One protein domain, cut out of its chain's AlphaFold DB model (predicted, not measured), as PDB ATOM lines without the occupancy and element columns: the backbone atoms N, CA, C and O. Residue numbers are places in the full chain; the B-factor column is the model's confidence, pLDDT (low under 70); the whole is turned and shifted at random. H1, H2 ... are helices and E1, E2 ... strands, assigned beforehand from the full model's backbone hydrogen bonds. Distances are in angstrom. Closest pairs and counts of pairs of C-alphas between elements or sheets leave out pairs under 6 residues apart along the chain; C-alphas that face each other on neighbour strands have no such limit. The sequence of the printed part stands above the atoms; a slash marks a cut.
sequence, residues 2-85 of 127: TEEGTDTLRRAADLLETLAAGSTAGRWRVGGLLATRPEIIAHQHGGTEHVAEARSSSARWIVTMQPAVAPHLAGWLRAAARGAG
ATOM      1  N   THR A   2     -88.058  -2.267 559.415       70.44
ATOM      2  CA  THR A   2     -87.767  -2.224 560.859       70.44
ATOM      3  C   THR A   2     -88.147  -0.908 561.533       70.44
ATOM      4  O   THR A   2     -88.675  -0.921 562.642       70.44
ATOM      5  N   GLU A   3     -87.922   0.226 560.867       82.75
ATOM      6  CA  GLU A   3     -88.170   1.559 561.432       82.75
ATOM      7  C   GLU A   3     -89.668   1.840 561.643       82.75
ATOM      8  O   GLU A   3     -90.073   2.227 562.736       82.75
ATOM      9  N   GLU A   4     -90.512   1.518 560.659       88.44
ATOM     10  CA  GLU A   4     -91.978   1.622 560.768       88.44
ATOM     11  C   GLU A   4     -92.551   0.690 561.852       88.44
ATOM     12  O   GLU A   4     -93.436   1.071 562.622       88.44
ATOM     13  N   GLY A   5     -92.019  -0.534 561.954       92.44
ATOM     14  CA  GLY A   5     -92.391  -1.464 563.020       92.44
ATOM     15  C   GLY A   5     -92.010  -0.924 564.399       92.44
ATOM     16  O   GLY A   5     -92.820  -0.945 565.321       92.44
ATOM     17  N   THR A   6     -90.808  -0.364 564.518       94.06
ATOM     18  CA  THR A   6     -90.300   0.252 565.750       94.06
ATOM     19  C   THR A   6     -91.148   1.448 566.183       94.06
ATOM     20  O   THR A   6     -91.486   1.561 567.363       94.06
ATOM     21  N   ASP A   7     -91.528   2.320 565.248       94.88
ATOM     22  CA  ASP A   7     -92.414   3.455 565.525       94.88
ATOM     23  C   ASP A   7     -93.805   2.988 565.981       94.88
ATOM     24  O   ASP A   7     -94.326   3.451 566.997       94.88
ATOM     25  N   THR A   8     -94.354   1.965 565.318       96.62
ATOM     26  CA  THR A   8     -95.631   1.342 565.701       96.62
ATOM     27  C   THR A   8     -95.609   0.846 567.153       96.62
ATOM     28  O   THR A   8     -96.559   1.086 567.903       96.62
ATOM     29  N   LEU A   9     -94.523   0.187 567.578       97.25
ATOM     30  CA  LEU A   9     -94.356  -0.288 568.957       97.25
ATOM     31  C   LEU A   9     -94.310   0.869 569.967       97.25
ATOM     32  O   LEU A   9     -94.970   0.802 571.005       97.25
ATOM     33  N   ARG A  10     -93.557   1.936 569.666       97.19
ATOM     34  CA  ARG A  10     -93.441   3.120 570.538       97.19
ATOM     35  C   ARG A  10     -94.780   3.834 570.684       97.19
ATOM     36  O   ARG A  10     -95.216   4.076 571.805       97.19
ATOM     37  N   ARG A  11     -95.485   4.059 569.575       98.00
ATOM     38  CA  ARG A  11     -96.805   4.696 569.579       98.00
ATOM     39  C   ARG A  11     -97.828   3.909 570.397       98.00
ATOM     40  O   ARG A  11     -98.612   4.502 571.134       98.00
ATOM     41  N   ALA A  12     -97.829   2.580 570.285       98.19
ATOM     42  CA  ALA A  12     -98.702   1.740 571.100       98.19
ATOM     43  C   ALA A  12     -98.346   1.816 572.596       98.19
ATOM     44  O   ALA A  12     -99.250   1.856 573.429       98.19
ATOM     45  N   ALA A  13     -97.056   1.886 572.945       98.19
ATOM     46  CA  ALA A  13     -96.617   2.076 574.328       98.19
ATOM     47  C   ALA A  13     -97.121   3.407 574.915       98.19
ATOM     48  O   ALA A  13     -97.694   3.416 576.004       98.19
ATOM     49  N   ASP A  14     -96.971   4.507 574.176       98.12
ATOM     50  CA  ASP A  14     -97.401   5.840 574.620       98.12
ATOM     51  C   ASP A  14     -98.930   5.932 574.758       98.12
ATOM     52  O   ASP A  14     -99.452   6.541 575.698       98.12
ATOM     53  N   LEU A  15     -99.669   5.271 573.860       97.19
ATOM     54  CA  LEU A  15    -101.123   5.165 573.961       97.19
ATOM     55  C   LEU A  15    -101.551   4.411 575.229       97.19
ATOM     56  O   LEU A  15    -102.455   4.869 575.924       97.19
ATOM     57  N   LEU A  16    -100.914   3.281 575.551       96.62
ATOM     58  CA  LEU A  16    -101.236   2.513 576.760       96.62
ATOM     59  C   LEU A  16    -101.040   3.343 578.032       96.62
ATOM     60  O   LEU A  16    -101.887   3.304 578.923       96.62
ATOM     61  N   GLU A  17     -99.961   4.121 578.110       95.88
ATOM     62  CA  GLU A  17     -99.718   5.019 579.245       95.88
ATOM     63  C   GLU A  17    -100.738   6.157 579.311       95.88
ATOM     64  O   GLU A  17    -101.252   6.455 580.389       95.88
ATOM     65  N   THR A  18    -101.094   6.738 578.162       95.25
ATOM     66  CA  THR A  18    -102.124   7.784 578.072       95.25
ATOM     67  C   THR A  18    -103.480   7.269 578.561       95.25
ATOM     68  O   THR A  18    -104.140   7.913 579.378       95.25
ATOM     69  N   LEU A  19    -103.892   6.081 578.107       92.81
ATOM     70  CA  LEU A  19    -105.144   5.449 578.528       92.81
ATOM     71  C   LEU A  19    -105.139   5.113 580.023       92.81
ATOM     72  O   LEU A  19    -106.142   5.324 580.707       92.81
ATOM     73  N   ALA A  20    -104.015   4.623 580.548       92.75
ATOM     74  CA  ALA A  20    -103.888   4.301 581.963       92.75
ATOM     75  C   ALA A  20    -103.949   5.548 582.854       92.75
ATOM     76  O   ALA A  20    -104.618   5.515 583.884       92.75
ATOM     77  N   ALA A  21    -103.320   6.650 582.437       91.44
ATOM     78  CA  ALA A  21    -103.365   7.924 583.153       91.44
ATOM     79  C   ALA A  21    -104.783   8.521 583.213       91.44
ATOM     80  O   ALA A  21    -105.139   9.152 584.205       91.44
ATOM     81  N   GLY A  22    -105.602   8.299 582.179       89.31
ATOM     82  CA  GLY A  22    -107.007   8.717 582.146       89.31
ATOM     83  C   GLY A  22    -107.991   7.754 582.826       89.31
ATOM     84  O   GLY A  22    -109.188   8.031 582.842       89.31
ATOM     85  N   SER A  23    -107.522   6.620 583.353       87.38
ATOM     86  CA  SER A  23    -108.369   5.587 583.962       87.38
ATOM     87  C   SER A  23    -108.430   5.706 585.485       87.38
ATOM     88  O   SER A  23    -107.496   6.190 586.123       87.38
ATOM     89  N   THR A  24    -109.504   5.196 586.100       87.94
ATOM     90  CA  THR A  24    -109.601   5.116 587.565       87.94
ATOM     91  C   THR A  24    -108.474   4.248 588.123       87.94
ATOM     92  O   THR A  24    -108.419   3.037 587.888       87.94
ATOM     93  N   ALA A  25    -107.571   4.881 588.869       82.62
ATOM     94  CA  ALA A  25    -106.441   4.223 589.503       82.62
ATOM     95  C   ALA A  25    -106.881   3.282 590.641       82.62
ATOM     96  O   ALA A  25    -108.025   3.289 591.089       82.62
ATOM     97  N   GLY A  26    -105.928   2.502 591.150       83.00
ATOM     98  CA  GLY A  26    -106.152   1.592 592.270       83.00
ATOM     99  C   GLY A  26    -106.416   0.155 591.836       83.00
ATOM    100  O   GLY A  26    -106.266  -0.207 590.669       83.00
ATOM    101  N   ARG A  27    -106.753  -0.693 592.809       87.25
ATOM    102  CA  ARG A  27    -106.946  -2.125 592.564       87.25
ATOM    103  C   ARG A  27    -108.364  -2.373 592.089       87.25
ATOM    104  O   ARG A  27    -109.315  -2.054 592.801       87.25
ATOM    105  N   TRP A  28    -108.490  -3.012 590.937       90.25
ATOM    106  CA  TRP A  28    -109.782  -3.431 590.420       90.25
ATOM    107  C   TRP A  28    -110.115  -4.829 590.949       90.25
ATOM    108  O   TRP A  28    -109.241  -5.694 591.075       90.25
ATOM    109  N   ARG A  29    -111.376  -5.059 591.310       89.12
ATOM    110  CA  ARG A  29    -111.876  -6.347 591.805       89.12
ATOM    111  C   ARG A  29    -113.249  -6.640 591.222       89.12
ATOM    112  O   ARG A  29    -113.990  -5.728 590.885       89.12
ATOM    113  N   VAL A  30    -113.589  -7.926 591.144       88.75
ATOM    114  CA  VAL A  30    -114.978  -8.339 590.920       88.75
ATOM    115  C   VAL A  30    -115.702  -8.276 592.264       88.75
ATOM    116  O   VAL A  30    -115.272  -8.955 593.201       88.75
ATOM    117  N   GLY A  31    -116.742  -7.446 592.359       83.88
ATOM    118  CA  GLY A  31    -117.519  -7.215 593.588       83.88
ATOM    119  C   GLY A  31    -118.644  -8.227 593.819       83.88
ATOM    120  O   GLY A  31    -119.029  -8.492 594.953       83.88
ATOM    121  N   GLY A  32    -119.118  -8.859 592.744       84.50
ATOM    122  CA  GLY A  32    -120.288  -9.728 592.754       84.50
ATOM    123  C   GLY A  32    -121.077  -9.536 591.468       84.50
ATOM    124  O   GLY A  32    -120.494  -9.531 590.379       84.50
ATOM    125  N   LEU A  33    -122.391  -9.368 591.595       81.88
ATOM    126  CA  LEU A  33    -123.270  -9.023 590.484       81.88
ATOM    127  C   LEU A  33    -123.921  -7.659 590.736       81.88
ATOM    128  O   LEU A  33    -124.501  -7.443 591.796       81.88
ATOM    129  N   LEU A  34    -123.897  -6.791 589.727       78.88
ATOM    130  CA  LEU A  34    -124.801  -5.655 589.618       78.88
ATOM    131  C   LEU A  34    -126.004  -6.121 588.790       78.88
ATOM    132  O   LEU A  34    -125.887  -6.403 587.595       78.88
ATOM    133  N   ALA A  35    -127.149  -6.293 589.454       83.81
ATOM    134  CA  ALA A  35    -128.292  -7.050 588.942       83.81
ATOM    135  C   ALA A  35    -127.907  -8.492 588.548       83.81
ATOM    136  O   ALA A  35    -127.735  -9.344 589.416       83.81
ATOM    137  N   THR A  36    -127.774  -8.782 587.253       81.94
ATOM    138  CA  THR A  36    -127.417 -10.118 586.738       81.94
ATOM    139  C   THR A  36    -126.026 -10.173 586.120       81.94
ATOM    140  O   THR A  36    -125.621 -11.223 585.616       81.94
ATOM    141  N   ARG A  37    -125.283  -9.062 586.130       83.44
ATOM    142  CA  ARG A  37    -124.006  -8.948 585.424       83.44
ATOM    143  C   ARG A  37    -122.846  -8.717 586.385       83.44
ATOM    144  O   ARG A  37    -123.049  -8.082 587.415       83.44
ATOM    145  N   PRO A  38    -121.634  -9.206 586.075       83.19
ATOM    146  CA  PRO A  38    -120.488  -9.004 586.948       83.19
ATOM    147  C   PRO A  38    -120.192  -7.527 587.206       83.19
ATOM    148  O   PRO A  38    -120.097  -6.723 586.278       83.19
ATOM    149  N   GLU A  39    -120.000  -7.207 588.477       88.44
ATOM    150  CA  GLU A  39    -119.632  -5.878 588.948       88.44
ATOM    151  C   GLU A  39    -118.108  -5.742 589.043       88.44
ATOM    152  O   GLU A  39    -117.438  -6.620 589.596       88.44
ATOM    153  N   ILE A  40    -117.558  -4.643 588.526       87.38
ATOM    154  CA  ILE A  40    -116.152  -4.262 588.678       87.38
ATOM    155  C   ILE A  40    -116.074  -3.052 589.593       87.38
ATOM    156  O   ILE A  40    -116.690  -2.027 589.312       87.38
ATOM    157  N   ILE A  41    -115.267  -3.170 590.642       86.06
ATOM    158  CA  ILE A  41    -115.029  -2.116 591.621       86.06
ATOM    159  C   ILE A  41    -113.570  -1.686 591.534       86.06
ATOM    160  O   ILE A  41    -112.670  -2.516 591.691       86.06
ATOM    161  N   ALA A  42    -113.333  -0.398 591.303       85.88
ATOM    162  CA  ALA A  42    -112.016   0.209 591.458       85.88
ATOM    163  C   ALA A  42    -111.882   0.795 592.871       85.88
ATOM    164  O   ALA A  42    -112.602   1.726 593.231       85.88
ATOM    165  N   HIS A  43    -110.953   0.252 593.664       81.31
ATOM    166  CA  HIS A  43    -110.674   0.740 595.013       81.31
ATOM    167  C   HIS A  43    -109.472   1.690 595.013       81.31
ATOM    168  O   HIS A  43    -108.336   1.273 594.755       81.31
ATOM    169  N   GLN A  44    -109.715   2.946 595.386       77.31
ATOM    170  CA  GLN A  44    -108.683   3.909 595.768       77.31
ATOM    171  C   GLN A  44    -108.573   3.947 597.297       77.31
ATOM    172  O   GLN A  44    -109.587   3.940 597.989       77.31
ATOM    173  N   HIS A  45    -107.349   3.956 597.837       66.06
ATOM    174  CA  HIS A  45    -107.096   3.875 599.281       66.06
ATOM    175  C   HIS A  45    -107.840   4.973 600.068       66.06
ATOM    176  O   HIS A  45    -107.382   6.109 600.132       66.06
ATOM    177  N   GLY A  46    -108.977   4.609 600.674       61.66
ATOM    178  CA  GLY A  46    -109.812   5.501 601.487       61.66
ATOM    179  C   GLY A  46    -110.783   6.404 600.712       61.66
ATOM    180  O   GLY A  46    -111.329   7.322 601.315       61.66
ATOM    181  N   GLY A  47    -110.988   6.175 599.408       62.59
ATOM    182  CA  GLY A  47    -111.862   6.985 598.544       62.59
ATOM    183  C   GLY A  47    -113.122   6.263 598.046       62.59
ATOM    184  O   GLY A  47    -113.386   5.118 598.408       62.59
ATOM    185  N   THR A  48    -113.891   6.953 597.197       59.97
ATOM    186  CA  THR A  48    -115.123   6.457 596.559       59.97
ATOM    187  C   THR A  48    -114.857   5.226 595.690       59.97
ATOM    188  O   THR A  48    -113.932   5.208 594.879       59.97
ATOM    189  N   GLU A  49    -115.702   4.206 595.828       74.44
ATOM    190  CA  GLU A  49    -115.698   3.034 594.957       74.44
ATOM    191  C   GLU A  49    -116.350   3.385 593.618       74.44
ATOM    192  O   GLU A  49    -117.516   3.777 593.558       74.44
ATOM    193  N   HIS A  50    -115.594   3.260 592.527       71.38
ATOM    194  CA  HIS A  50    -116.161   3.385 591.189       71.38
ATOM    195  C   HIS A  50    -116.622   2.014 590.717       71.38
ATOM    196  O   HIS A  50    -115.819   1.083 590.624       71.38
ATOM    197  N   VAL A  51    -117.915   1.921 590.415       74.44
ATOM    198  CA  VAL A  51    -118.589   0.678 590.050       74.44
ATOM    199  C   VAL A  51    -118.926   0.683 588.562       74.44
ATOM    200  O   VAL A  51    -119.507   1.642 588.053       74.44
ATOM    201  N   ALA A  52    -118.584  -0.400 587.868       78.56
ATOM    202  CA  ALA A  52    -118.943  -0.624 586.473       78.56
ATOM    203  C   ALA A  52    -119.540  -2.022 586.262       78.56
ATOM    204  O   ALA A  52    -119.121  -3.004 586.871       78.56
ATOM    205  N   GLU A  53    -120.497  -2.117 585.343       80.75
ATOM    206  CA  GLU A  53    -121.123  -3.375 584.938       80.75
ATOM    207  C   GLU A  53    -120.388  -3.976 583.729       80.75
ATOM    208  O   GLU A  53    -120.310  -3.358 582.664       80.75
ATOM    209  N   ALA A  54    -119.886  -5.205 583.849       80.94
ATOM    210  CA  ALA A  54    -119.329  -5.924 582.709       80.94
ATOM    211  C   ALA A  54    -120.427  -6.695 581.968       80.94
ATOM    212  O   ALA A  54    -121.093  -7.561 582.528       80.94
ATOM    213  N   ARG A  55    -120.565  -6.466 580.657       77.50
ATOM    214  CA  ARG A  55    -121.489  -7.247 579.813       77.50
ATOM    215  C   ARG A  55    -120.986  -8.658 579.468       77.50
ATOM    216  O   ARG A  55    -121.690  -9.394 578.784       77.50
ATOM    217  N   SER A  56    -119.794  -9.045 579.930       74.88
ATOM    218  CA  SER A  56    -119.251 -10.401 579.781       74.88
ATOM    219  C   SER A  56    -119.624 -11.289 580.971       74.88
ATOM    220  O   SER A  56    -119.745 -10.814 582.093       74.88
ATOM    221  N   SER A  57    -119.734 -12.603 580.745       73.12
ATOM    222  CA  SER A  57    -120.118 -13.589 581.775       73.12
ATOM    223  C   SER A  57    -119.156 -13.663 582.967       73.12
ATOM    224  O   SER A  57    -119.561 -14.027 584.067       73.12
ATOM    225  N   SER A  58    -117.886 -13.294 582.780       73.62
ATOM    226  CA  SER A  58    -116.938 -13.084 583.872       73.62
ATOM    227  C   SER A  58    -116.131 -11.814 583.603       73.62
ATOM    228  O   SER A  58    -115.505 -11.675 582.553       73.62
ATOM    229  N   ALA A  59    -116.141 -10.856 584.526       84.56
ATOM    230  CA  ALA A  59    -115.345  -9.624 584.432       84.56
ATOM    231  C   ALA A  59    -113.832  -9.853 584.647       84.56
ATOM    232  O   ALA A  59    -113.058  -8.903 584.752       84.56
ATOM    233  N   ARG A  60    -113.390 -11.115 584.746       86.19
ATOM    234  CA  ARG A  60    -112.027 -11.482 585.158       86.19
ATOM    235  C   ARG A  60    -110.965 -10.903 584.231       86.19
ATOM    236  O   ARG A  60    -109.953 -10.424 584.721       86.19
ATOM    237  N   TRP A  61    -111.206 -10.912 582.920       85.31
ATOM    238  CA  TRP A  61    -110.260 -10.365 581.946       85.31
ATOM    239  C   TRP A  61    -110.056  -8.852 582.123       85.31
ATOM    240  O   TRP A  61    -108.935  -8.382 581.967       85.31
ATOM    241  N   ILE A  62    -111.099  -8.112 582.521       87.25
ATOM    242  CA  ILE A  62    -111.021  -6.663 582.764       87.25
ATOM    243  C   ILE A  62    -110.156  -6.386 583.991       87.25
ATOM    244  O   ILE A  62    -109.270  -5.542 583.942       87.25
ATOM    245  N   VAL A  63    -110.356  -7.146 585.073       88.94
ATOM    246  CA  VAL A  63    -109.515  -7.041 586.277       88.94
ATOM    247  C   VAL A  63    -108.063  -7.430 585.982       88.94
ATOM    248  O   VAL A  63    -107.141  -6.780 586.469       88.94
ATOM    249  N   THR A  64    -107.837  -8.463 585.166       89.94
ATOM    250  CA  THR A  64    -106.485  -8.846 584.729       89.94
ATOM    251  C   THR A  64    -105.822  -7.739 583.908       89.94
ATOM    252  O   THR A  64    -104.642  -7.478 584.109       89.94
ATOM    253  N   MET A  65    -106.568  -7.062 583.032       89.69
ATOM    254  CA  MET A  65    -106.083  -5.976 582.166       89.69
ATOM    255  C   MET A  65    -106.300  -4.577 582.769       89.69
ATOM    256  O   MET A  65    -106.404  -3.594 582.038       89.69
ATOM    257  N   GLN A  66    -106.385  -4.478 584.099       91.19
ATOM    258  CA  GLN A  66    -106.575  -3.208 584.804       91.19
ATOM    259  C   GLN A  66    -105.439  -2.201 584.512       91.19
ATOM    260  O   GLN A  66    -104.325  -2.620 584.173       91.19
ATOM    261  N   PRO A  67    -105.655  -0.888 584.730       91.62
ATOM    262  CA  PRO A  67    -104.693   0.163 584.372       91.62
ATOM    263  C   PRO A  67    -103.271  -0.045 584.913       91.62
ATOM    264  O   PRO A  67    -102.299   0.319 584.256       91.62
ATOM    265  N   ALA A  68    -103.128  -0.695 586.074       91.88
ATOM    266  CA  ALA A  68    -101.831  -0.999 586.683       91.88
ATOM    267  C   ALA A  68    -100.910  -1.885 585.815       91.88
ATOM    268  O   ALA A  68     -99.702  -1.888 586.024       91.88
ATOM    269  N   VAL A  69    -101.449  -2.629 584.841       93.88
ATOM    270  CA  VAL A  69    -100.649  -3.462 583.926       93.88
ATOM    271  C   VAL A  69    -100.044  -2.645 582.777       93.88
ATOM    272  O   VAL A  69     -99.022  -3.041 582.211       93.88
ATOM    273  N   ALA A  70    -100.617  -1.486 582.443       95.12
ATOM    274  CA  ALA A  70    -100.215  -0.709 581.273       95.12
ATOM    275  C   ALA A  70     -98.735  -0.271 581.274       95.12
ATOM    276  O   ALA A  70     -98.093  -0.466 580.239       95.12
ATOM    277  N   PRO A  71     -98.134   0.211 582.387       94.81
ATOM    278  CA  PRO A  71     -96.715   0.581 582.397       94.81
ATOM    279  C   PRO A  71     -95.786  -0.598 582.077       94.81
ATOM    280  O   PRO A  71     -94.765  -0.431 581.411       94.81
ATOM    281  N   HIS A  72     -96.150  -1.812 582.505       96.81
ATOM    282  CA  HIS A  72     -95.371  -3.019 582.223       96.81
ATOM    283  C   HIS A  72     -95.427  -3.394 580.737       96.81
ATOM    284  O   HIS A  72     -94.395  -3.703 580.141       96.81
ATOM    285  N   LEU A  73     -96.610  -3.309 580.120       96.56
ATOM    286  CA  LEU A  73     -96.781  -3.552 578.684       96.56
ATOM    287  C   LEU A  73     -96.083  -2.483 577.837       96.56
ATOM    288  O   LEU A  73     -95.402  -2.821 576.872       96.56
ATOM    289  N   ALA A  74     -96.184  -1.208 578.221       97.62
ATOM    290  CA  ALA A  74     -95.477  -0.117 577.558       97.62
ATOM    291  C   ALA A  74     -93.953  -0.302 577.645       97.62
ATOM    292  O   ALA A  74     -93.245  -0.172 576.645       97.62
ATOM    293  N   GLY A  75     -93.440  -0.685 578.819       97.38
ATOM    294  CA  GLY A  75     -92.031  -1.028 579.009       97.38
ATOM    295  C   GLY A  75     -91.570  -2.179 578.109       97.38
ATOM    296  O   GLY A  75     -90.520  -2.069 577.472       97.38
ATOM    297  N   TRP A  76     -92.370  -3.244 578.002       97.12
ATOM    298  CA  TRP A  76     -92.099  -4.370 577.104       97.12
ATOM    299  C   TRP A  76     -92.064  -3.944 575.630       97.12
ATOM    300  O   TRP A  76     -91.094  -4.252 574.941       97.12
ATOM    301  N   LEU A  77     -93.041  -3.165 575.158       97.00
ATOM    302  CA  LEU A  77     -93.066  -2.667 573.777       97.00
ATOM    303  C   LEU A  77     -91.865  -1.766 573.465       97.00
ATOM    304  O   LEU A  77     -91.249  -1.897 572.407       97.00
ATOM    305  N   ARG A  78     -91.468  -0.896 574.401       96.25
ATOM    306  CA  ARG A  78     -90.258  -0.070 574.252       96.25
ATOM    307  C   ARG A  78     -88.978  -0.898 574.270       96.25
ATOM    308  O   ARG A  78     -88.008  -0.523 573.619       96.25
ATOM    309  N   ALA A  79     -88.936  -1.994 575.024       94.19
ATOM    310  CA  ALA A  79     -87.815  -2.929 574.986       94.19
ATOM    311  C   ALA A  79     -87.754  -3.668 573.639       94.19
ATOM    312  O   ALA A  79     -86.687  -3.708 573.035       94.19
ATOM    313  N   ALA A  80     -88.890  -4.149 573.127       93.56
ATOM    314  CA  ALA A  80     -88.988  -4.777 571.809       93.56
ATOM    315  C   ALA A  80     -88.567  -3.817 570.679       93.56
ATOM    316  O   ALA A  80     -87.833  -4.202 569.777       93.56
ATOM    317  N   ALA A  81     -88.924  -2.534 570.791       92.69
ATOM    318  CA  ALA A  81     -88.502  -1.467 569.880       92.69
ATOM    319  C   ALA A  81     -86.993  -1.134 569.938       92.69
ATOM    320  O   ALA A  81     -86.509  -0.330 569.143       92.69
ATOM    321  N   ARG A  82     -86.251  -1.679 570.912       88.62
ATOM    322  CA  ARG A  82     -84.798  -1.497 571.087       88.62
ATOM    323  C   ARG A  82     -83.996  -2.774 570.805       88.62
ATOM    324  O   ARG A  82     -82.792  -2.764 571.037       88.62
ATOM    325  N   GLY A  83     -84.652  -3.862 570.388       76.81
ATOM    326  CA  GLY A  83     -84.031  -5.176 570.198       76.81
ATOM    327  C   GLY A  83     -82.742  -5.129 569.369       76.81
ATOM    328  O   GLY A  83     -82.623  -4.355 568.425       76.81
ATOM    329  N   ALA A  84     -81.766  -5.957 569.749       56.38
ATOM    330  CA  ALA A  84     -80.385  -5.929 569.261       56.38
ATOM    331  C   ALA A  84     -80.170  -6.601 567.880       56.38
ATOM    332  O   ALA A  84     -79.173  -7.292 567.684       56.38
ATOM    333  N   GLY A  85     -81.089  -6.421 566.929       62.09
ATOM    334  CA  GLY A  85     -80.985  -6.987 565.579       62.09
ATOM    335  C   GLY A  85     -81.881  -6.284 564.555       62.09
ATOM    336  O   GLY A  85     -82.734  -5.479 564.919       62.09
TER     337      GLY A  85
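Overview. This is residues 2 to 85 of the 127 residues of an uncharacterized protein of Gandjariella thermophila (UniProt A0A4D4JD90). H1 and H3 lie side by side as a long two-helix arm, with a small antiparallel sheet, E1 E2 E3, as a head at one end. Short H2 packs on the sheet. The printed part has 84 residues, in order H1 E1 E2 E3 H2 H3, class mixed; it is loose, radius of gyration of the C-alphas 16.2 A, spanning 52 by 29 by 17 A.

Arrangement. H1, residues 2 to 21, touches H3, residues 67 to 80, at a shallow tilt of 15 degrees, opposite ways; the closest C-alphas, Ala 13 and Ala 74, are 4.1 A apart. E1, residues 27 to 34, E2, 37 to 43, and E3, 50 to 53, make a meander, consecutive antiparallel neighbours, in two hairpins. Within hydrogen-bond range are N 29 and O 41, 2.9 A, and N 40 and O 52, 2.8 A. H2, residues 60 to 64, is on the sheet, height 7.0 A; its closest C-alphas to E1 are Val 63 and Trp 28, 5.5 A. O i to N i+4 pairs are within range throughout H1 and H2, and 8 of 10 in H3.

Along the chain. H1 spans 29.0 A from C-alpha 2 at (-87.767, -2.224, 560.859). E1, 18.4 A, bends by 53 degrees at residue 31. H3, 20.7 A, ends at (-88.988, -4.777, 571.809).

Size, cuts and confidence. The farthest C-alphas, Ala 35 and Gly 85, are 52.8 A apart. The printed part has no cut. pLDDT is under 70 at residues 45 to 48 and 84 to 85.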